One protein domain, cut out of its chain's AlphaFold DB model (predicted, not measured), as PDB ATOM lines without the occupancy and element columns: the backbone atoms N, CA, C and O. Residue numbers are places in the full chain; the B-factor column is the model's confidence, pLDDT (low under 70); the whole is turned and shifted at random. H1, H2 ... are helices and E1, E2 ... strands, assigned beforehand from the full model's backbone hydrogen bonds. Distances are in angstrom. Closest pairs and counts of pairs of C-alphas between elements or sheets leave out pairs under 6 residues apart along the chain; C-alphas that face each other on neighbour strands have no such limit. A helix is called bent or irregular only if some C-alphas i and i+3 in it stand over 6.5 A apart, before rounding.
ATOM      1  N   THR A 317     181.877 150.249 173.890       97.06
ATOM      2  CA  THR A 317     180.670 149.429 173.732       97.06
ATOM      3  C   THR A 317     180.160 148.895 175.065       97.06
ATOM      4  O   THR A 317     180.922 148.433 175.917       97.06
ATOM      5  N   LYS A 318     178.838 148.922 175.245       97.75
ATOM      6  CA  LYS A 318     178.151 148.370 176.418       97.75
ATOM      7  C   LYS A 318     176.895 147.611 176.002       97.75
ATOM      8  O   LYS A 318     176.341 147.825 174.926       97.75
ATOM      9  N   THR A 319     176.408 146.742 176.878       97.31
ATOM     10  CA  THR A 319     175.079 146.138 176.753       97.31
ATOM     11  C   THR A 319     174.313 146.282 178.063       97.31
ATOM     12  O   THR A 319     174.905 146.332 179.141       97.31
ATOM     13  N   THR A 320     172.988 146.366 177.970       97.44
ATOM     14  CA  THR A 320     172.071 146.305 179.119       97.44
ATOM     15  C   THR A 320     170.744 145.669 178.693       97.44
ATOM     16  O   THR A 320     170.552 145.358 177.512       97.44
ATOM     17  N   THR A 321     169.832 145.444 179.634       95.69
ATOM     18  CA  THR A 321     168.428 145.119 179.342       95.69
ATOM     19  C   THR A 321     167.550 146.370 179.386       95.69
ATOM     20  O   THR A 321     167.915 147.379 179.992       95.69
ATOM     21  N   ALA A 322     166.385 146.319 178.737       92.44
ATOM     22  CA  ALA A 322     165.377 147.380 178.789       92.44
ATOM     23  C   ALA A 322     165.103 147.841 180.233       92.44
ATOM     24  O   ALA A 322     165.096 147.023 181.150       92.44
ATOM     25  N   VAL A 323     164.903 149.149 180.425       92.12
ATOM     26  CA  VAL A 323     164.712 149.834 181.726       92.12
ATOM     27  C   VAL A 323     165.760 149.552 182.821       92.12
ATOM     28  O   VAL A 323     165.565 149.967 183.962       92.12
ATOM     29  N   THR A 324     166.884 148.902 182.505       94.38
ATOM     30  CA  THR A 324     167.956 148.599 183.465       94.38
ATOM     31  C   THR A 324     169.102 149.605 183.313       94.38
ATOM     32  O   THR A 324     169.779 149.589 182.278       94.38
ATOM     33  N   PRO A 325     169.361 150.468 184.319       96.50
ATOM     34  CA  PRO A 325     170.519 151.354 184.316       96.50
ATOM     35  C   PRO A 325     171.831 150.569 184.230       96.50
ATOM     36  O   PRO A 325     171.979 149.521 184.863       96.50
ATOM     37  N   VAL A 326     172.797 151.097 183.483       97.69
ATOM     38  CA  VAL A 326     174.145 150.533 183.366       97.69
ATOM     39  C   VAL A 326     175.197 151.618 183.572       97.69
ATOM     40  O   VAL A 326     175.106 152.706 183.008       97.69
ATOM     41  N   GLU A 327     176.205 151.310 184.385       97.44
ATOM     42  CA  GLU A 327     177.342 152.192 184.650       97.44
ATOM     43  C   GLU A 327     178.480 151.909 183.656       97.44
ATOM     44  O   GLU A 327     178.882 150.756 183.434       97.44
ATOM     45  N   ILE A 328     178.984 152.967 183.023       97.19
ATOM     46  CA  ILE A 328     180.003 152.929 181.974       97.19
ATOM     47  C   ILE A 328     181.199 153.764 182.434       97.19
ATOM     48  O   ILE A 328     181.129 154.987 182.452       97.19
ATOM     49  N   ASP A 329     182.295 153.112 182.812       96.00
ATOM     50  CA  ASP A 329     183.600 153.771 182.851       96.00
ATOM     51  C   ASP A 329     184.051 153.956 181.401       96.00
ATOM     52  O   ASP A 329     184.302 152.968 180.711       96.00
ATOM     53  N   VAL A 330     184.052 155.210 180.945       95.81
ATOM     54  CA  VAL A 330     184.395 155.598 179.568       95.81
ATOM     55  C   VAL A 330     185.891 155.858 179.382       95.81
ATOM     56  O   VAL A 330     186.321 156.167 178.288       95.81
ATOM     57  N   THR A 331     186.696 155.763 180.446       94.94
ATOM     58  CA  THR A 331     188.139 156.081 180.411       94.94
ATOM     59  C   THR A 331     189.032 154.839 180.473       94.94
ATOM     60  O   THR A 331     190.256 154.932 180.414       94.94
ATOM     61  N   THR A 332     188.437 153.649 180.594       94.56
ATOM     62  CA  THR A 332     189.149 152.370 180.786       94.56
ATOM     63  C   THR A 332     189.964 151.930 179.557       94.56
ATOM     64  O   THR A 332     190.929 151.174 179.683       94.56
ATOM     65  N   ASN A 333     189.566 152.380 178.369       94.06
ATOM     66  CA  ASN A 333     190.179 152.132 177.060       94.06
ATOM     67  C   ASN A 333     191.048 153.309 176.561       94.06
ATOM     68  O   ASN A 333     191.729 153.167 175.543       94.06
ATOM     69  N   ASP A 334     191.045 154.438 177.269       95.44
ATOM     70  CA  ASP A 334     191.670 155.692 176.850       95.44
ATOM     71  C   ASP A 334     193.168 155.777 177.177       95.44
ATOM     72  O   ASP A 334     193.716 155.029 177.991       95.44
ATOM     73  N   THR A 335     193.858 156.742 176.557       94.19
ATOM     74  CA  THR A 335     195.278 157.013 176.837       94.19
ATOM     75  C   THR A 335     195.581 158.503 176.993       94.19
ATOM     76  O   THR A 335     194.993 159.358 176.338       94.19
ATOM     77  N   THR A 336     196.528 158.838 177.871       92.56
ATOM     78  CA  THR A 336     197.015 160.209 178.091       92.56
ATOM     79  C   THR A 336     198.481 160.189 178.525       92.56
ATOM     80  O   THR A 336     198.953 159.196 179.080       92.56
ATOM     81  N   SER A 337     199.212 161.280 178.279       85.50
ATOM     82  CA  SER A 337     200.559 161.503 178.828       85.50
ATOM     83  C   SER A 337     200.553 162.008 180.279       85.50
ATOM     84  O   SER A 337     201.603 162.014 180.920       85.50
ATOM     85  N   GLY A 338     199.401 162.470 180.778       83.94
ATOM     86  CA  GLY A 338     199.196 162.910 182.160       83.94
ATOM     87  C   GLY A 338     198.402 161.885 182.974       83.94
ATOM     88  O   GLY A 338     198.649 160.683 182.914       83.94
ATOM     89  N   THR A 339     197.412 162.365 183.721       90.06
ATOM     90  CA  THR A 339     196.348 161.553 184.336       90.06
ATOM     91  C   THR A 339     195.000 162.200 184.048       90.06
ATOM     92  O   THR A 339     194.912 163.424 184.113       90.06
ATOM     93  N   PHE A 340     193.953 161.421 183.771       93.44
ATOM     94  CA  PHE A 340     192.612 161.965 183.525       93.44
ATOM     95  C   PHE A 340     192.054 162.718 184.739       93.44
ATOM     96  O   PHE A 340     192.094 162.215 185.863       93.44
ATOM     97  N   ASP A 341     191.493 163.904 184.500       93.38
ATOM     98  CA  ASP A 341     190.640 164.594 185.463       93.38
ATOM     99  C   ASP A 341     189.194 164.137 185.245       93.38
ATOM    100  O   ASP A 341     188.445 164.688 184.433       93.38
ATOM    101  N   LEU A 342     188.811 163.084 185.966       93.06
ATOM    102  CA  LEU A 342     187.509 162.425 185.847       93.06
ATOM    103  C   LEU A 342     186.312 163.355 186.125       93.06
ATOM    104  O   LEU A 342     185.206 163.071 185.672       93.06
ATOM    105  N   ALA A 343     186.519 164.489 186.806       92.00
ATOM    106  CA  ALA A 343     185.476 165.493 187.026       92.00
ATOM    107  C   ALA A 343     185.172 166.351 185.777       92.00
ATOM    108  O   ALA A 343     184.250 167.166 185.801       92.00
ATOM    109  N   THR A 344     185.934 166.187 184.688       94.69
ATOM    110  CA  THR A 344     185.800 166.970 183.444       94.69
ATOM    111  C   THR A 344     185.073 166.242 182.312       94.69
ATOM    112  O   THR A 344     184.887 166.832 181.244       94.69
ATOM    113  N   ILE A 345     184.649 164.990 182.528       96.38
ATOM    114  CA  ILE A 345     183.936 164.185 181.527       96.38
ATOM    115  C   ILE A 345     182.661 164.918 181.101       96.38
ATOM    116  O   ILE A 345     181.743 165.134 181.892       96.38
ATOM    117  N   THR A 346     182.624 165.315 179.832       96.19
ATOM    118  CA  THR A 346     181.580 166.166 179.260       96.19
ATOM    119  C   THR A 346     180.927 165.448 178.091       96.19
ATOM    120  O   THR A 346     181.602 165.106 177.121       96.19
ATOM    121  N   ILE A 347     179.611 165.237 178.170       97.69
ATOM    122  CA  ILE A 347     178.813 164.670 177.077       97.69
ATOM    123  C   ILE A 347     178.650 165.732 175.983       97.69
ATOM    124  O   ILE A 347     178.110 166.805 176.251       97.69
ATOM    125  N   THR A 348     179.117 165.445 174.768       97.06
ATOM    126  CA  THR A 348     179.045 166.365 173.615       97.06
ATOM    127  C   THR A 348     177.819 166.107 172.740       97.06
ATOM    128  O   THR A 348     177.229 167.047 172.211       97.06
ATOM    129  N   GLU A 349     177.384 164.849 172.649       97.62
ATOM    130  CA  GLU A 349     176.180 164.417 171.936       97.62
ATOM    131  C   GLU A 349     175.416 163.427 172.825       97.62
ATOM    132  O   GLU A 349     175.992 162.452 173.308       97.62
ATOM    133  N   VAL A 350     174.138 163.705 173.107       95.94
ATOM    134  CA  VAL A 350     173.329 162.927 174.063       95.94
ATOM    135  C   VAL A 350     172.651 161.719 173.417       95.94
ATOM    136  O   VAL A 350     172.279 161.748 172.246       95.94
ATOM    137  N   ALA A 351     172.437 160.683 174.228       96.81
ATOM    138  CA  ALA A 351     171.663 159.494 173.882       96.81
ATOM    139  C   ALA A 351     170.220 159.850 173.463       96.81
ATOM    140  O   ALA A 351     169.591 160.725 174.062       96.81
ATOM    141  N   GLN A 352     169.678 159.171 172.445       96.56
ATOM    142  CA  GLN A 352     168.338 159.463 171.902       96.56
ATOM    143  C   GLN A 352     167.230 158.635 172.564       96.56
ATOM    144  O   GLN A 352     166.041 158.961 172.467       96.56
ATOM    145  N   HIS A 353     167.595 157.527 173.202       96.12
ATOM    146  CA  HIS A 353     166.692 156.489 173.683       96.12
ATOM    147  C   HIS A 353     166.971 156.064 175.135       96.12
ATOM    148  O   HIS A 353     166.415 155.068 175.602       96.12
ATOM    149  N   GLY A 354     167.716 156.875 175.886       95.00
ATOM    150  CA  GLY A 354     167.842 156.788 177.337       95.00
ATOM    151  C   GLY A 354     168.391 158.075 177.953       95.00
ATOM    152  O   GLY A 354     168.773 159.006 177.248       95.00
ATOM    153  N   THR A 355     168.418 158.140 179.282       96.88
ATOM    154  CA  THR A 355     168.977 159.272 180.031       96.88
ATOM    155  C   THR A 355     170.414 158.994 180.465       96.88
ATOM    156  O   THR A 355     170.783 157.855 180.754       96.88
ATOM    157  N   LEU A 356     171.227 160.052 180.516       97.94
ATOM    158  CA  LEU A 356     172.629 160.010 180.929       97.94
ATOM    159  C   LEU A 356     172.823 160.758 182.248       97.94
ATOM    160  O   LEU A 356     172.161 161.759 182.518       97.94
ATOM    161  N   THR A 357     173.757 160.297 183.073       96.94
ATOM    162  CA  THR A 357     174.215 161.008 184.272       96.94
ATOM    163  C   THR A 357     175.703 160.750 184.454       96.94
ATOM    164  O   THR A 357     176.111 159.600 184.588       96.94
ATOM    165  N   VAL A 358     176.513 161.811 184.443       95.88
ATOM    166  CA  VAL A 358     177.943 161.726 184.771       95.88
ATOM    167  C   VAL A 358     178.076 161.670 186.292       95.88
ATOM    168  O   VAL A 358     177.557 162.532 187.003       95.88
ATOM    169  N   ASN A 359     178.735 160.632 186.788       94.25
ATOM    170  CA  ASN A 359     178.890 160.347 188.205       94.25
ATOM    171  C   ASN A 359     180.214 160.927 188.737       94.25
ATOM    172  O   ASN A 359     181.215 161.005 188.026       94.25
ATOM    173  N   ALA A 360     180.262 161.261 190.029       89.50
ATOM    174  CA  ALA A 360     181.442 161.864 190.668       89.50
ATOM    175  C   ALA A 360     182.685 160.943 190.760       89.50
ATOM    176  O   ALA A 360     183.742 161.389 191.198       89.50
ATOM    177  N   ASN A 361     182.567 159.669 190.373       89.00
ATOM    178  CA  ASN A 361     183.665 158.703 190.252       89.00
ATOM    179  C   ASN A 361     184.249 158.604 188.828       89.00
ATOM    180  O   ASN A 361     185.161 157.809 188.631       89.00
ATOM    181  N   GLY A 362     183.747 159.373 187.851       89.19
ATOM    182  CA  GLY A 362     184.234 159.349 186.464       89.19
ATOM    183  C   GLY A 362     183.503 158.391 185.523       89.19
ATOM    184  O   GLY A 362     183.948 158.184 184.398       89.19
ATOM    185  N   THR A 363     182.389 157.798 185.948       95.94
ATOM    186  CA  THR A 363     181.575 156.929 185.087       95.94
ATOM    187  C   THR A 363     180.328 157.656 184.583       95.94
ATOM    188  O   THR A 363     179.887 158.655 185.152       95.94
ATOM    189  N   VAL A 364     179.724 157.144 183.513       97.62
ATOM    190  CA  VAL A 364     178.433 157.600 182.990       97.62
ATOM    191  C   VAL A 364     177.388 156.518 183.250       97.62
ATOM    192  O   VAL A 364     177.502 155.396 182.754       97.62
ATOM    193  N   THR A 365     176.347 156.843 184.013       97.88
ATOM    194  CA  THR A 365     175.144 156.009 184.116       97.88
ATOM    195  C   THR A 365     174.257 156.269 182.903       97.88
ATOM    196  O   THR A 365     173.800 157.395 182.713       97.88
ATOM    197  N   TYR A 366     173.971 155.233 182.115       98.25
ATOM    198  CA  TYR A 366     172.957 155.255 181.058       98.25
ATOM    199  C   TYR A 366     171.726 154.452 181.494       98.25
ATOM    200  O   TYR A 366     171.851 153.294 181.897       98.25
ATOM    201  N   THR A 367     170.535 155.047 181.403       96.69
ATOM    202  CA  THR A 367     169.253 154.384 181.703       96.69
ATOM    203  C   THR A 367     168.369 154.356 180.454       96.69
ATOM    204  O   THR A 367     167.919 155.421 180.035       96.69
ATOM    205  N   PRO A 368     168.073 153.181 179.865       97.38
ATOM    206  CA  PRO A 368     167.199 153.088 178.697       97.38
ATOM    207  C   PRO A 368     165.783 153.604 178.975       97.38
ATOM    208  O   PRO A 368     165.183 153.276 180.003       97.38
ATOM    209  N   ASN A 369     165.208 154.327 178.015       92.62
ATOM    210  CA  ASN A 369     163.803 154.721 178.033       92.62
ATOM    211  C   ASN A 369     162.895 153.481 177.991       92.62
ATOM    212  O   ASN A 369     163.193 152.477 177.335       92.62
ATOM    213  N   ALA A 370     161.751 153.559 178.673       88.25
ATOM    214  CA  ALA A 370     160.800 152.456 178.740       88.25
ATOM    215  C   ALA A 370     160.319 152.030 177.343       88.25
ATOM    216  O   ALA A 370     159.844 152.847 176.557       88.25
ATOM    217  N   GLY A 371     160.440 150.734 177.044       86.81
ATOM    218  CA  GLY A 371     160.065 150.160 175.751       86.81
ATOM    219  C   GLY A 371     161.143 150.198 174.660       86.81
ATOM    220  O   GLY A 371     160.955 149.522 173.651       86.81
ATOM    221  N   HIS A 372     162.260 150.919 174.833       92.62
ATOM    222  CA  HIS A 372     163.336 150.918 173.836       92.62
ATOM    223  C   HIS A 372     164.114 149.591 173.821       92.62
ATOM    224  O   HIS A 372     164.443 149.031 174.867       92.62
ATOM    225  N   ILE A 373     164.425 149.125 172.607       96.06
ATOM    226  CA  ILE A 373     165.249 147.962 172.269       96.06
ATOM    227  C   ILE A 373     166.051 148.324 171.016       96.06
ATOM    228  O   ILE A 373     165.481 148.873 170.071       96.06
ATOM    229  N   GLY A 374     167.337 147.981 170.975       96.19
ATOM    230  CA  GLY A 374     168.217 148.290 169.847       96.19
ATOM    231  C   GLY A 374     169.554 148.869 170.291       96.19
ATOM    232  O   GLY A 374     170.019 148.581 171.389       96.19
ATOM    233  N   ALA A 375     170.183 149.652 169.417       96.94
ATOM    234  CA  ALA A 375     171.366 150.433 169.755       96.94
ATOM    235  C   ALA A 375     170.971 151.887 170.048       96.94
ATOM    236  O   ALA A 375     170.131 152.448 169.344       96.94
ATOM    237  N   ASP A 376     171.623 152.481 171.041       98.06
ATOM    238  CA  ASP A 376     171.647 153.921 171.299       98.06
ATOM    239  C   ASP A 376     173.108 154.375 171.437       98.06
ATOM    240  O   ASP A 376     173.996 153.561 171.720       98.06
ATOM    241  N   THR A 377     173.376 155.656 171.205       98.06
ATOM    242  CA  THR A 377     174.736 156.207 171.142       98.06
ATOM    243  C   THR A 377     174.818 157.576 171.787       98.06
ATOM    244  O   THR A 377     173.985 158.436 171.509       98.06
ATOM    245  N   PHE A 378     175.870 157.810 172.566       98.44
ATOM    246  CA  PHE A 378     176.255 159.146 173.024       98.44
ATOM    247  C   PHE A 378     177.746 159.374 172.792       98.44
ATOM    248  O   PHE A 378     178.480 158.433 172.490       98.44
ATOM    249  N   LYS A 379     178.207 160.614 172.945       98.38
ATOM    250  CA  LYS A 379     179.625 160.957 172.815       98.38
ATOM    251  C   LYS A 379     180.135 161.782 173.980       98.38
ATOM    252  O   LYS A 379     179.366 162.516 174.604       98.38
ATOM    253  N   TYR A 380     181.430 161.672 174.257       97.88
ATOM    254  CA  TYR A 380     182.081 162.395 175.343       97.88
ATOM    255  C   TYR A 380     183.444 162.968 174.942       97.88
ATOM    256  O   TYR A 380     184.051 162.586 173.940       97.88
ATOM    257  N   THR A 381     183.923 163.883 175.784       97.44
ATOM    258  CA  THR A 381     185.324 164.312 175.876       97.44
ATOM    259  C   THR A 381     185.750 164.344 177.345       97.44
ATOM    260  O   THR A 381     184.910 164.475 178.239       97.44
ATOM    261  N   VAL A 382     187.052 164.236 177.603       96.00
ATOM    262  CA  VAL A 382     187.657 164.290 178.945       96.00
ATOM    263  C   VAL A 382     188.952 165.108 178.899       96.00
ATOM    264  O   VAL A 382     189.558 165.252 177.834       96.00
ATOM    265  N   LYS A 383     189.383 165.678 180.028       94.31
ATOM    266  CA  LYS A 383     190.677 166.365 180.147       94.31
ATOM    267  C   LYS A 383     191.700 165.546 180.919       94.31
ATOM    268  O   LYS A 383     191.350 164.714 181.754       94.31
ATOM    269  N   ASP A 384     192.975 165.835 180.689       93.31
ATOM    270  CA  ASP A 384     194.024 165.486 181.643       93.31
ATOM    271  C   ASP A 384     194.179 166.541 182.755       93.31
ATOM    272  O   ASP A 384     193.614 167.636 182.720       93.31
ATOM    273  N   ASN A 385     195.017 166.217 183.734       91.38
ATOM    274  CA  ASN A 385     195.443 167.090 184.823       91.38
ATOM    275  C   ASN A 385     196.276 168.314 184.383       91.38
ATOM    276  O   ASN A 385     196.599 169.152 185.224       91.38
ATOM    277  N   ASN A 386     196.614 168.440 183.094       88.06
ATOM    278  CA  ASN A 386     197.194 169.646 182.498       88.06
ATOM    279  C   ASN A 386     196.118 170.538 181.835       88.06
ATOM    280  O   ASN A 386     196.444 171.594 181.293       88.06
ATOM    281  N   GLY A 387     194.844 170.131 181.879       88.19
ATOM    282  CA  GLY A 387     193.698 170.837 181.303       88.19
ATOM    283  C   GLY A 387     193.464 170.575 179.812       88.19
ATOM    284  O   GLY A 387     192.587 171.216 179.224       88.19
ATOM    285  N   VAL A 388     194.218 169.659 179.197       91.69
ATOM    286  CA  VAL A 388     194.177 169.371 177.756       91.69
ATOM    287  C   VAL A 388     193.013 168.436 177.438       91.69
ATOM    288  O   VAL A 388     192.876 167.392 178.065       91.69
ATOM    289  N   ILE A 389     192.181 168.807 176.459       93.00
ATOM    290  CA  ILE A 389     190.970 168.067 176.065       93.00
ATOM    291  C   ILE A 389     191.328 166.931 175.091       93.00
ATOM    292  O   ILE A 389     192.186 167.096 174.220       93.00
ATOM    293  N   SER A 390     190.649 165.792 175.236       95.56
ATOM    294  CA  SER A 390     190.710 164.648 174.325       95.56
ATOM    295  C   SER A 390     190.143 164.940 172.925       95.56
ATOM    296  O   SER A 390     189.529 165.981 172.679       95.56
ATOM    297  N   ASN A 391     190.267 163.987 171.996       94.19
ATOM    298  CA  ASN A 391     189.292 163.893 170.903       94.19
ATOM    299  C   ASN A 391     187.894 163.532 171.439       94.19
ATOM    300  O   ASN A 391     187.746 163.048 172.560       94.19
ATOM    301  N   GLU A 392     186.872 163.742 170.612       96.56
ATOM    302  CA  GLU A 392     185.540 163.174 170.831       96.56
ATOM    303  C   GLU A 392     185.570 161.655 170.580       96.56
ATOM    304  O   GLU A 392     186.207 161.209 169.619       96.56
ATOM    305  N   ALA A 393     184.896 160.880 171.432       97.69
ATOM    306  CA  ALA A 393     184.730 159.428 171.306       97.69
ATOM    307  C   ALA A 393     183.262 159.013 171.501       97.69
ATOM    308  O   ALA A 393     182.492 159.705 172.175       97.69
ATOM    309  N   THR A 394     182.870 157.889 170.896       98.31
ATOM    310  CA  THR A 394     181.479 157.419 170.802       98.31
ATOM    311  C   THR A 394     181.239 156.193 171.674       98.31
ATOM    312  O   THR A 394     181.876 155.159 171.503       98.31
ATOM    313  N   VAL A 395     180.245 156.261 172.556       98.44
ATOM    314  CA  VAL A 395     179.775 155.131 173.364       98.44
ATOM    315  C   VAL A 395     178.548 154.518 172.701       98.44
ATOM    316  O   VAL A 395     177.524 155.183 172.557       98.44
ATOM    317  N   THR A 396     178.625 153.240 172.323       98.19
ATOM    318  CA  THR A 396     177.497 152.486 171.746       98.19
ATOM    319  C   THR A 396     176.905 151.516 172.767       98.19
ATOM    320  O   THR A 396     177.600 150.624 173.258       98.19
ATOM    321  N   ILE A 397     175.609 151.635 173.062       98.44
ATOM    322  CA  ILE A 397     174.904 150.776 174.020       98.44
ATOM    323  C   ILE A 397     173.853 149.929 173.306       98.44
ATOM    324  O   ILE A 397     172.894 150.462 172.755       98.44
ATOM    325  N   THR A 398     173.977 148.602 173.383       98.19
ATOM    326  CA  THR A 398     172.926 147.679 172.921       98.19
ATOM    327  C   THR A 398     171.968 147.340 174.064       98.19
ATOM    328  O   THR A 398     172.342 146.659 175.024       98.19
ATOM    329  N   VAL A 399     170.718 147.779 173.943       98.00
ATOM    330  CA  VAL A 399     169.613 147.489 174.862       98.00
ATOM    331  C   VAL A 399     168.851 146.257 174.372       98.00
ATOM    332  O   VAL A 399     168.173 146.289 173.343       98.00
ATOM    333  N   ASN A 400     168.965 145.162 175.120       96.19
ATOM    334  CA  ASN A 400     168.297 143.888 174.847       96.19
ATOM    335  C   ASN A 400     166.959 143.780 175.601       96.19
ATOM    336  O   ASN A 400     166.790 144.409 176.650       96.19
ATOM    337  N   PRO A 401     166.004 142.957 175.139       96.25
ATOM    338  CA  PRO A 401     164.827 142.645 175.939       96.25
ATOM    339  C   PRO A 401     165.209 141.732 177.111       96.25
ATOM    340  O   PRO A 401     166.235 141.052 177.086       96.25
ATOM    341  N   PHE A 402     164.350 141.670 178.123       94.69
ATOM    342  CA  PHE A 402     164.348 140.536 179.042       94.69
ATOM    343  C   PHE A 402     163.894 139.291 178.280       94.69
ATOM    344  O   PHE A 402     162.923 139.355 177.526       94.69
ATOM    345  N   GLU A 403     164.561 138.162 178.497       94.88
ATOM    346  CA  GLU A 403     164.206 136.870 177.909       94.88
ATOM    347  C   GLU A 403     163.914 135.877 179.033       94.88
ATOM    348  O   GLU A 403     164.627 135.816 180.037       94.88
ATOM    349  N   ALA A 404     162.867 135.075 178.870       97.06
ATOM    350  CA  ALA A 404     162.568 133.977 179.769       97.06
ATOM    351  C   ALA A 404     162.276 132.711 178.975       97.06
ATOM    352  O   ALA A 404     161.423 132.706 178.094       97.06
ATOM    353  N   THR A 405     162.925 131.611 179.356       97.19
ATOM    354  CA  THR A 405     162.513 130.264 178.952       97.19
ATOM    355  C   THR A 405     161.836 129.571 180.133       97.19
ATOM    356  O   THR A 405     162.326 129.630 181.267       97.19
ATOM    357  N   LYS A 406     160.692 128.935 179.877       98.12
ATOM    358  CA  LYS A 406     159.894 128.179 180.850       98.12
ATOM    359  C   LYS A 406     159.436 126.859 180.243       98.12
ATOM    360  O   LYS A 406     159.316 126.734 179.021       98.12
ATOM    361  N   THR A 407     159.169 125.887 181.107       96.44
ATOM    362  CA  THR A 407     158.607 124.593 180.719       96.44
ATOM    363  C   THR A 407     157.306 124.305 181.460       96.44
ATOM    364  O   THR A 407     157.011 124.900 182.500       96.44
ATOM    365  N   SER A 408     156.484 123.430 180.885       97.75
ATOM    366  CA  SER A 408     155.207 123.015 181.461       97.75
ATOM    367  C   SER A 408     154.849 121.589 181.057       97.75
ATOM    368  O   SER A 408     155.172 121.132 179.958       97.75
ATOM    369  N   THR A 409     154.136 120.900 181.940       97.31
ATOM    370  CA  THR A 409     153.401 119.670 181.642       97.31
ATOM    371  C   THR A 409     151.959 119.848 182.099       97.31
ATOM    372  O   THR A 409     151.679 120.500 183.109       97.31
ATOM    373  N   LYS A 410     151.023 119.277 181.340       97.94
ATOM    374  CA  LYS A 410     149.601 119.225 181.691       97.94
ATOM    375  C   LYS A 410     149.121 117.787 181.605       97.94
ATOM    376  O   LYS A 410     149.661 116.992 180.835       97.94
ATOM    377  N   SER A 411     148.091 117.480 182.381       97.38
ATOM    378  CA  SER A 411     147.420 116.185 182.374       97.38
ATOM    379  C   SER A 411     145.924 116.393 182.181       97.38
ATOM    380  O   SER A 411     145.376 117.389 182.652       97.38
ATOM    381  N   GLY A 412     145.273 115.454 181.503       97.00
ATOM    382  CA  GLY A 412     143.828 115.431 181.321       97.00
ATOM    383  C   GLY A 412     143.313 113.998 181.300       97.00
ATOM    384  O   GLY A 412     143.994 113.101 180.801       97.00
ATOM    385  N   ASP A 413     142.119 113.799 181.843       97.75
ATOM    386  CA  ASP A 413     141.453 112.500 181.900       97.75
ATOM    387  C   ASP A 413     140.510 112.343 180.704       97.75
ATOM    388  O   ASP A 413     139.625 113.172 180.486       97.75
ATOM    389  N   PHE A 414     140.687 111.271 179.933       97.44
ATOM    390  CA  PHE A 414     139.917 111.009 178.719       97.44
ATOM    391  C   PHE A 414     139.287 109.622 178.786       97.44
ATOM    392  O   PHE A 414     139.977 108.616 178.949       97.44
ATOM    393  N   THR A 415     137.966 109.545 178.628       95.38
ATOM    394  CA  THR A 415     137.264 108.263 178.509       95.38
ATOM    395  C   THR A 415     137.425 107.706 177.101       95.38
ATOM    396  O   THR A 415     137.210 108.411 176.113       95.38
ATOM    397  N   ARG A 416     137.779 106.423 176.989       95.38
ATOM    398  CA  ARG A 416     137.849 105.719 175.706       95.38
ATOM    399  C   ARG A 416     136.476 105.739 175.014       95.38
ATOM    400  O   ARG A 416     135.506 105.204 175.540       95.38
ATOM    401  N   ASN A 417     136.397 106.351 173.830       93.06
ATOM    402  CA  ASN A 417     135.135 106.597 173.118       93.06
ATOM    403  C   ASN A 417     134.949 105.751 171.843       93.06
ATOM    404  O   ASN A 417     133.851 105.704 171.297       93.06
ATOM    405  N   ASN A 418     135.980 105.022 171.404       93.25
ATOM    406  CA  ASN A 418     135.926 104.069 170.286       93.25
ATOM    407  C   ASN A 418     135.536 102.635 170.723       93.25
ATOM    408  O   ASN A 418     136.044 101.650 170.177       93.25
ATOM    409  N   CYS A 419     134.678 102.505 171.738       89.44
ATOM    410  CA  CYS A 419     134.092 101.222 172.120       89.44
ATOM    411  C   CYS A 419     132.917 100.855 171.196       89.44
ATOM    412  O   CYS A 419     132.291 101.722 170.589       89.44
ATOM    413  N   GLY A 420     132.628  99.555 171.073       82.50
ATOM    414  CA  GLY A 420     131.433  99.087 170.368       82.50
ATOM    415  C   GLY A 420     130.146  99.434 171.123       82.50
ATOM    416  O   GLY A 420     130.190  99.776 172.306       82.50
ATOM    417  N   ALA A 421     128.998  99.299 170.454       73.69
ATOM    418  CA  ALA A 421     127.696  99.373 171.116       73.69
ATOM    419  C   ALA A 421     127.646  98.415 172.324       73.69
ATOM    420  O   ALA A 421     128.218  97.328 172.271       73.69
ATOM    421  N   ASP A 422     126.982  98.844 173.398       78.25
ATOM    422  CA  ASP A 422     126.864  98.162 174.696       78.25
ATOM    423  C   ASP A 422     128.150  98.115 175.565       78.25
ATOM    424  O   ASP A 422     128.157  97.494 176.633       78.25
ATOM    425  N   PHE A 423     129.237  98.801 175.176       82.94
ATOM    426  CA  PHE A 423     130.476  98.908 175.968       82.94
ATOM    427  C   PHE A 423     130.807 100.356 176.362       82.94
ATOM    428  O   PHE A 423     130.826 101.253 175.520       82.94
ATOM    429  N   ALA A 424     131.172 100.570 177.628       86.75
ATOM    430  CA  ALA A 424     131.775 101.813 178.106       86.75
ATOM    431  C   ALA A 424     133.303 101.695 178.137       86.75
ATOM    432  O   ALA A 424     133.850 100.642 178.475       86.75
ATOM    433  N   GLY A 425     133.992 102.788 177.814       92.06
ATOM    434  CA  GLY A 425     135.437 102.886 177.975       92.06
ATOM    435  C   GLY A 425     135.862 103.097 179.427       92.06
ATOM    436  O   GLY A 425     135.131 103.708 180.205       92.06
ATOM    437  N   SER A 426     137.071 102.656 179.780       94.00
ATOM    438  CA  SER A 426     137.774 103.212 180.941       94.00
ATOM    439  C   SER A 426     138.234 104.649 180.664       94.00
ATOM    440  O   SER A 426     138.291 105.098 179.514       94.00
ATOM    441  N   THR A 427     138.530 105.381 181.737       96.38
ATOM    442  CA  THR A 427     139.092 106.733 181.681       96.38
ATOM    443  C   THR A 427     140.582 106.667 181.965       96.38
ATOM    444  O   THR A 427     140.981 106.182 183.020       96.38
ATOM    445  N   GLU A 428     141.380 107.167 181.027       97.19
ATOM    446  CA  GLU A 428     142.839 107.162 181.086       97.19
ATOM    447  C   GLU A 428     143.364 108.594 181.235       97.19
ATOM    448  O   GLU A 428     142.973 109.488 180.478       97.19
ATOM    449  N   THR A 429     144.289 108.810 182.170       97.38
ATOM    450  CA  THR A 429     144.990 110.091 182.316       97.38
ATOM    451  C   THR A 429     146.105 110.192 181.278       97.38
ATOM    452  O   THR A 429     147.135 109.525 181.389       97.38
ATOM    453  N   TYR A 430     145.950 111.068 180.287       97.88
ATOM    454  CA  TYR A 430     147.064 111.467 179.428       97.88
ATOM    455  C   TYR A 430     147.852 112.602 180.086       97.88
ATOM    456  O   TYR A 430     147.267 113.507 180.677       97.88
ATOM    457  N   THR A 431     149.180 112.582 179.967       97.88
ATOM    458  CA  THR A 431     150.065 113.675 180.396       97.88
ATOM    459  C   THR A 431     150.968 114.068 179.236       97.88
ATOM    460  O   THR A 431     151.594 113.200 178.625       97.88
ATOM    461  N   SER A 432     151.044 115.364 178.927       97.94
ATOM    462  CA  SER A 432     151.907 115.862 177.857       97.94
ATOM    463  C   SER A 432     153.387 115.625 178.190       97.94
ATOM    464  O   SER A 432     153.785 115.802 179.346       97.94
ATOM    465  N   PRO A 433     154.252 115.339 177.199       96.88
ATOM    466  CA  PRO A 433     155.686 115.537 177.377       96.88
ATOM    467  C   PRO A 433     155.978 117.010 177.713       96.88
ATOM    468  O   PRO A 433     155.180 117.895 177.392       96.88
ATOM    469  N   GLU A 434     157.119 117.279 178.346       96.62
ATOM    470  CA  GLU A 434     157.526 118.632 178.748       96.62
ATOM    471  C   GLU A 434     157.551 119.587 177.541       96.62
ATOM    472  O   GLU A 434     158.240 119.341 176.551       96.62
ATOM    473  N   GLN A 435     156.745 120.653 177.602       97.62
ATOM    474  CA  GLN A 435     156.649 121.674 176.561       97.62
ATOM    475  C   GLN A 435     157.415 122.925 176.971       97.62
ATOM    476  O   GLN A 435     157.210 123.444 178.066       97.62
ATOM    477  N   THR A 436     158.242 123.443 176.065       95.69
ATOM    478  CA  THR A 436     159.072 124.634 176.295       95.69
ATOM    479  C   THR A 436     158.524 125.846 175.543       95.69
ATOM    480  O   THR A 436     158.132 125.756 174.372       95.69
ATOM    481  N   ALA A 437     158.550 127.013 176.179       97.25
ATOM    482  CA  ALA A 437     158.381 128.297 175.511       97.25
ATOM    483  C   ALA A 437     159.449 129.296 175.965       97.25
ATOM    484  O   ALA A 437     159.905 129.255 177.109       97.25
ATOM    485  N   THR A 438     159.827 130.173 175.040       97.06
ATOM    486  CA  THR A 438     160.806 131.239 175.233       97.06
ATOM    487  C   THR A 438     160.150 132.521 174.756       97.06
ATOM    488  O   THR A 438     159.791 132.611 173.587       97.06
ATOM    489  N   GLU A 439     159.960 133.473 175.662       97.69
ATOM    490  CA  GLU A 439     159.259 134.733 175.402       97.69
ATOM    491  C   GLU A 439     160.101 135.917 175.885       97.69
ATOM    492  O   GLU A 439     161.014 135.765 176.703       97.69
ATOM    493  N   THR A 440     159.792 137.112 175.376       95.44
ATOM    494  CA  THR A 440     160.552 138.336 175.670       95.44
ATOM    495  C   THR A 440     159.683 139.463 176.224       95.44
ATOM    496  O   THR A 440     158.465 139.503 176.033       95.44
ATOM    497  N   SER A 441     160.317 140.396 176.936       94.38
ATOM    498  CA  SER A 441     159.681 141.583 177.511       94.38
ATOM    499  C   SER A 441     160.575 142.816 177.408       94.38
ATOM    500  O   SER A 441     161.790 142.739 177.572       94.38
ATOM    501  N   THR A 442     159.956 143.978 177.213       93.06
ATOM    502  CA  THR A 442     160.589 145.301 177.346       93.06
ATOM    503  C   THR A 442     160.309 145.960 178.706       93.06
ATOM    504  O   THR A 442     160.741 147.086 178.941       93.06
ATOM    505  N   VAL A 443     159.574 145.274 179.594       90.88
ATOM    506  CA  VAL A 443     159.052 145.802 180.866       90.88
ATOM    507  C   VAL A 443     159.833 145.262 182.061       90.88
ATOM    508  O   VAL A 443     160.283 146.036 182.898       90.88
ATOM    509  N   SER A 444     159.963 143.937 182.186       92.19
ATOM    510  CA  SER A 444     160.726 143.305 183.271       92.19
ATOM    511  C   SER A 444     160.975 141.818 183.016       92.19
ATOM    512  O   SER A 444     160.234 141.165 182.279       92.19
ATOM    513  N   GLN A 445     161.944 141.245 183.735       93.56
ATOM    514  CA  GLN A 445     162.136 139.792 183.783       93.56
ATOM    515  C   GLN A 445     160.895 139.046 184.304       93.56
ATOM    516  O   GLN A 445     160.666 137.913 183.899       93.56
ATOM    517  N   ALA A 446     160.084 139.660 185.175       93.81
ATOM    518  CA  ALA A 446     158.880 139.031 185.719       93.81
ATOM    519  C   ALA A 446     157.764 138.891 184.667       93.81
ATOM    520  O   ALA A 446     157.110 137.855 184.609       93.81
ATOM    521  N   ASP A 447     157.589 139.898 183.807       94.25
ATOM    522  CA  ASP A 447     156.639 139.863 182.685       94.25
ATOM    523  C   ASP A 447     157.098 138.890 181.581       94.25
ATOM    524  O   ASP A 447     156.277 138.150 181.041       94.25
ATOM    525  N   ALA A 448     158.408 138.805 181.303       95.88
ATOM    526  CA  ALA A 448     158.951 137.744 180.447       95.88
ATOM    527  C   ALA A 448     158.691 136.349 181.049       95.88
ATOM    528  O   ALA A 448     158.191 135.460 180.361       95.88
ATOM    529  N   ASP A 449     158.983 136.166 182.343       96.25
ATOM    530  CA  ASP A 449     158.770 134.913 183.076       96.25
ATOM    531  C   ASP A 449     157.305 134.460 183.061       96.25
ATOM    532  O   ASP A 449     157.045 133.266 182.891       96.25
ATOM    533  N   GLU A 450     156.359 135.390 183.214       97.69
ATOM    534  CA  GLU A 450     154.929 135.090 183.154       97.69
ATOM    535  C   GLU A 450     154.492 134.718 181.732       97.69
ATOM    536  O   GLU A 450     153.877 133.667 181.548       97.69
ATOM    537  N   LYS A 451     154.864 135.508 180.715       96.94
ATOM    538  CA  LYS A 451     154.550 135.217 179.303       96.94
ATOM    539  C   LYS A 451     155.087 133.859 178.866       96.94
ATOM    540  O   LYS A 451     154.347 133.067 178.288       96.94
ATOM    541  N   ALA A 452     156.337 133.552 179.210       97.94
ATOM    542  CA  ALA A 452     156.946 132.262 178.913       97.94
ATOM    543  C   ALA A 452     156.205 131.103 179.599       97.94
ATOM    544  O   ALA A 452     156.013 130.055 178.980       97.94
ATOM    545  N   GLN A 453     155.735 131.276 180.841       97.31
ATOM    546  CA  GLN A 453     154.942 130.242 181.509       97.31
ATOM    547  C   GLN A 453     153.556 130.087 180.870       97.31
ATOM    548  O   GLN A 453     153.141 128.960 180.617       97.31
ATOM    549  N   GLN A 454     152.863 131.187 180.550       97.88
ATOM    550  CA  GLN A 454     151.570 131.146 179.857       97.88
ATOM    551  C   GLN A 454     151.691 130.447 178.489       97.88
ATOM    552  O   GLN A 454     150.877 129.582 178.167       97.88
ATOM    553  N   ALA A 455     152.735 130.750 177.712       97.75
ATOM    554  CA  ALA A 455     153.000 130.116 176.422       97.75
ATOM    555  C   ALA A 455     153.386 128.627 176.551       97.75
ATOM    556  O   ALA A 455     152.963 127.807 175.732       97.75
ATOM    557  N   ALA A 456     154.150 128.241 177.579       98.19
ATOM    558  CA  ALA A 456     154.469 126.836 177.852       98.19
ATOM    559  C   ALA A 456     153.217 126.045 178.277       98.19
ATOM    560  O   ALA A 456     152.970 124.954 177.760       98.19
ATOM    561  N   ASP A 457     152.390 126.620 179.155       97.88
ATOM    562  CA  ASP A 457     151.116 126.052 179.602       97.88
ATOM    563  C   ASP A 457     150.126 125.873 178.441       97.88
ATOM    564  O   ASP A 457     149.492 124.823 178.345       97.88
ATOM    565  N   GLN A 458     150.027 126.848 177.528       98.00
ATOM    566  CA  GLN A 458     149.193 126.750 176.324       98.00
ATOM    567  C   GLN A 458     149.658 125.629 175.386       98.00
ATOM    568  O   GLN A 458     148.829 124.854 174.912       98.00
ATOM    569  N   LYS A 459     150.972 125.482 175.151       97.88
ATOM    570  CA  LYS A 459     151.516 124.361 174.360       97.88
ATOM    571  C   LYS A 459     151.232 123.012 175.017       97.88
ATOM    572  O   LYS A 459     150.870 122.062 174.326       97.88
ATOM    573  N   ALA A 460     151.386 122.920 176.338       98.19
ATOM    574  CA  ALA A 460     151.118 121.697 177.087       98.19
ATOM    575  C   ALA A 460     149.627 121.324 177.057       98.19
ATOM    576  O   ALA A 460     149.305 120.164 176.808       98.19
ATOM    577  N   GLN A 461     148.720 122.297 177.197       97.94
ATOM    578  CA  GLN A 461     147.283 122.054 177.065       97.94
ATOM    579  C   GLN A 461     146.898 121.653 175.635       97.94
ATOM    580  O   GLN A 461     146.258 120.626 175.454       97.94
ATOM    581  N   ALA A 462     147.373 122.367 174.608       97.94
ATOM    582  CA  ALA A 462     147.106 122.010 173.212       97.94
ATOM    583  C   ALA A 462     147.632 120.605 172.846       97.94
ATOM    584  O   ALA A 462     147.037 119.906 172.027       97.94
ATOM    585  N   ASN A 463     148.727 120.162 173.475       98.25
ATOM    586  CA  ASN A 463     149.228 118.796 173.352       98.25
ATOM    587  C   ASN A 463     148.299 117.773 174.038       98.25
ATOM    588  O   ASN A 463     148.021 116.725 173.455       98.25
ATOM    589  N   VAL A 464     147.788 118.085 175.235       98.31
ATOM    590  CA  VAL A 464     146.771 117.276 175.931       98.31
ATOM    591  C   VAL A 464     145.495 117.152 175.094       98.31
ATOM    592  O   VAL A 464     145.029 116.036 174.875       98.31
ATOM    593  N   ASP A 465     144.986 118.259 174.557       96.81
ATOM    594  CA  ASP A 465     143.745 118.301 173.776       96.81
ATOM    595  C   ASP A 465     143.866 117.522 172.452       96.81
ATOM    596  O   ASP A 465     142.949 116.797 172.063       96.81
ATOM    597  N   ALA A 466     145.012 117.621 171.765       97.44
ATOM    598  CA  ALA A 466     145.249 116.940 170.490       97.44
ATOM    599  C   ALA A 466     145.516 115.427 170.630       97.44
ATOM    600  O   ALA A 466     145.154 114.646 169.744       97.44
ATOM    601  N   ASN A 467     146.165 114.998 171.720       97.50
ATOM    602  CA  ASN A 467     146.642 113.619 171.874       97.50
ATOM    603  C   ASN A 467     145.818 112.780 172.861       97.50
ATOM    604  O   ASN A 467     145.754 111.560 172.704       97.50
ATOM    605  N   GLY A 468     145.177 113.393 173.859       97.81
ATOM    606  CA  GLY A 468     144.587 112.689 175.001       97.81
ATOM    607  C   GLY A 468     143.483 111.698 174.634       97.81
ATOM    608  O   GLY A 468     143.521 110.543 175.060       97.81
ATOM    609  N   GLN A 469     142.557 112.083 173.749       97.31
ATOM    610  CA  GLN A 469     141.508 111.165 173.290       97.31
ATOM    611  C   GLN A 469     142.076 109.995 172.471       97.31
ATOM    612  O   GLN A 469     141.590 108.870 172.595       97.31
ATOM    613  N   ASN A 470     143.123 110.226 171.670       97.50
ATOM    614  CA  ASN A 470     143.816 109.165 170.929       97.50
ATOM    615  C   ASN A 470     144.563 108.218 171.880       97.50
ATOM    616  O   ASN A 470     144.546 107.001 171.679       97.50
ATOM    617  N   TYR A 471     145.159 108.755 172.948       97.25
ATOM    618  CA  TYR A 471     145.803 107.976 174.000       97.25
ATOM    619  C   TYR A 471     144.799 107.072 174.732       97.25
ATOM    620  O   TYR A 471     145.022 105.862 174.797       97.25
ATOM    621  N   ALA A 472     143.661 107.605 175.191       97.12
ATOM    622  CA  ALA A 472     142.605 106.803 175.815       97.12
ATOM    623  C   ALA A 472     142.002 105.767 174.850       97.12
ATOM    624  O   ALA A 472     141.800 104.614 175.221       97.12
ATOM    625  N   ASN A 473     141.806 106.129 173.580       94.75
ATOM    626  CA  ASN A 473     141.324 105.215 172.538       94.75
ATOM    627  C   ASN A 473     142.304 104.085 172.173       94.75
ATOM    628  O   ASN A 473     141.888 103.117 171.531       94.75
ATOM    629  N   THR A 474     143.572 104.207 172.576       97.19
ATOM    630  CA  THR A 474     144.633 103.212 172.352       97.19
ATOM    631  C   THR A 474     144.888 102.351 173.592       97.19
ATOM    632  O   THR A 474     145.038 101.139 173.466       97.19
ATOM    633  N   ASN A 475     144.943 102.964 174.779       95.81
ATOM    634  CA  ASN A 475     145.362 102.306 176.023       95.81
ATOM    635  C   ASN A 475     144.183 101.872 176.906       95.81
ATOM    636  O   ASN A 475     144.302 100.899 177.646       95.81
ATOM    637  N   GLY A 476     143.043 102.563 176.812       94.31
ATOM    638  CA  GLY A 476     141.867 102.268 177.618       94.31
ATOM    639  C   GLY A 476     141.205 100.945 177.241       94.31
ATOM    640  O   GLY A 476     141.299 100.453 176.115       94.31
ATOM    641  N   THR A 477     140.480 100.372 178.189       93.62
ATOM    642  CA  THR A 477     139.693  99.144 178.028       93.62
ATOM    643  C   THR A 477     138.246  99.466 177.644       93.62
ATOM    644  O   THR A 477     137.785 100.587 177.843       93.62
ATOM    645  N   CYS A 478     137.521  98.489 177.094       91.12
ATOM    646  CA  CYS A 478     136.074  98.572 176.884       91.12
ATOM    647  C   CYS A 478     135.394  97.494 177.734       91.12
ATOM    648  O   CYS A 478     135.656  96.307 177.545       91.12
ATOM    649  N   THR A 479     134.514  97.896 178.650       85.88
ATOM    650  CA  THR A 479     133.765  96.998 179.542       85.88
ATOM    651  C   THR A 479     132.287  97.022 179.168       85.88
ATOM    652  O   THR A 479     131.709  98.094 179.000       85.88
TER     653      THR A 479
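What this domain is: This is residues 317 to 479 of the 1109 residues of an uncharacterized protein of bacterium DOLZORAL124_38_8 (UniProt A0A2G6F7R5). The domain is a long rod in two parts set end to end: a sandwich of strands at one end, and a slender arm in which the long helix H1 packs along two successive two-stranded ribbons, E8 with E12 and then E9 with E11. E7 of the sandwich runs on into E8 of the arm. The 163 printed residues hold twelve named strands, E1 to E12, followed by one named helix, H1, and the class is mixed, helices and strands. The sandwich joins a mixed, curled sheet in the order E1, E7, E6, E3 to an antiparallel one in the order E2, E5, E4. The whole is extended, with a radius of gyration of the C-alphas of 28.9 A and spans of 100 by 24 by 21 A.

How they stand to each other: In the largest sheet, strongly twisted, E1 (residues 317 to 321) and E7 (393 to 400) are parallel at 26 degrees, with N 318 and O 396 2.9 A apart, within hydrogen-bond range. E7 and E6 (374 to 384) form an antiparallel hairpin, with N 395 and O 378 at 2.8 A. E6 and the edge strand E3 (340 to 349) are antiparallel, with N 346 and O 381 at 2.9 A; E3 bends by 82 degrees at residue 343. In the second sheet, E5 (363 to 368) is antiparallel to E2 (326 to 329), with N 364 and O 328 at 2.8 A, and forms a hairpin with E4 (354 to 358), with N 365 and O 357 at 2.8 A. The two sheets form a sandwich, two sheets face to face, with 47 pairs of C-alphas within 10 A and best planes 44 degrees apart. In the arm, E8 (402 to 408) and E12 (435 to 441) are antiparallel, with N 402 and O 441 at 2.8 A. E9 (411 to 415) and E11 (427 to 431) are antiparallel, with N 412 and O 430 at 2.9 A. The closest C-alphas of E12 and H1 (445 to 475) are those of Ala 437 and Ala 456, 4.8 A; those of E11 and H1 are Tyr 430 and Gly 468, 5.2 A. H1 has 25 of 27 O i to N i+4 pairs within range. E10 (423 to 425) pairs with no named strand, but its residues 424 to 425 pair antiparallel with residues 478 to 479.

Where its parts are: E1 begins at C-alpha 317 (180.670, 149.429, 173.732). E6 measures 33.2 A and E7 22.9 A from first to last C-alpha. H1 measures 41.8 A and ends at C-alpha 475 (145.362, 102.306, 176.023); it is irregular, with C-alphas 466 and 469 7.4 A apart, and has a kink of 43 degrees near residue 469.

The domain as a whole: The C-alphas farthest apart, those of Asn 386 and Asp 422, are 100.6 A apart. The printed part has no cut and no long link. Its mean pLDDT is 95.1, and no printed residue is under 70.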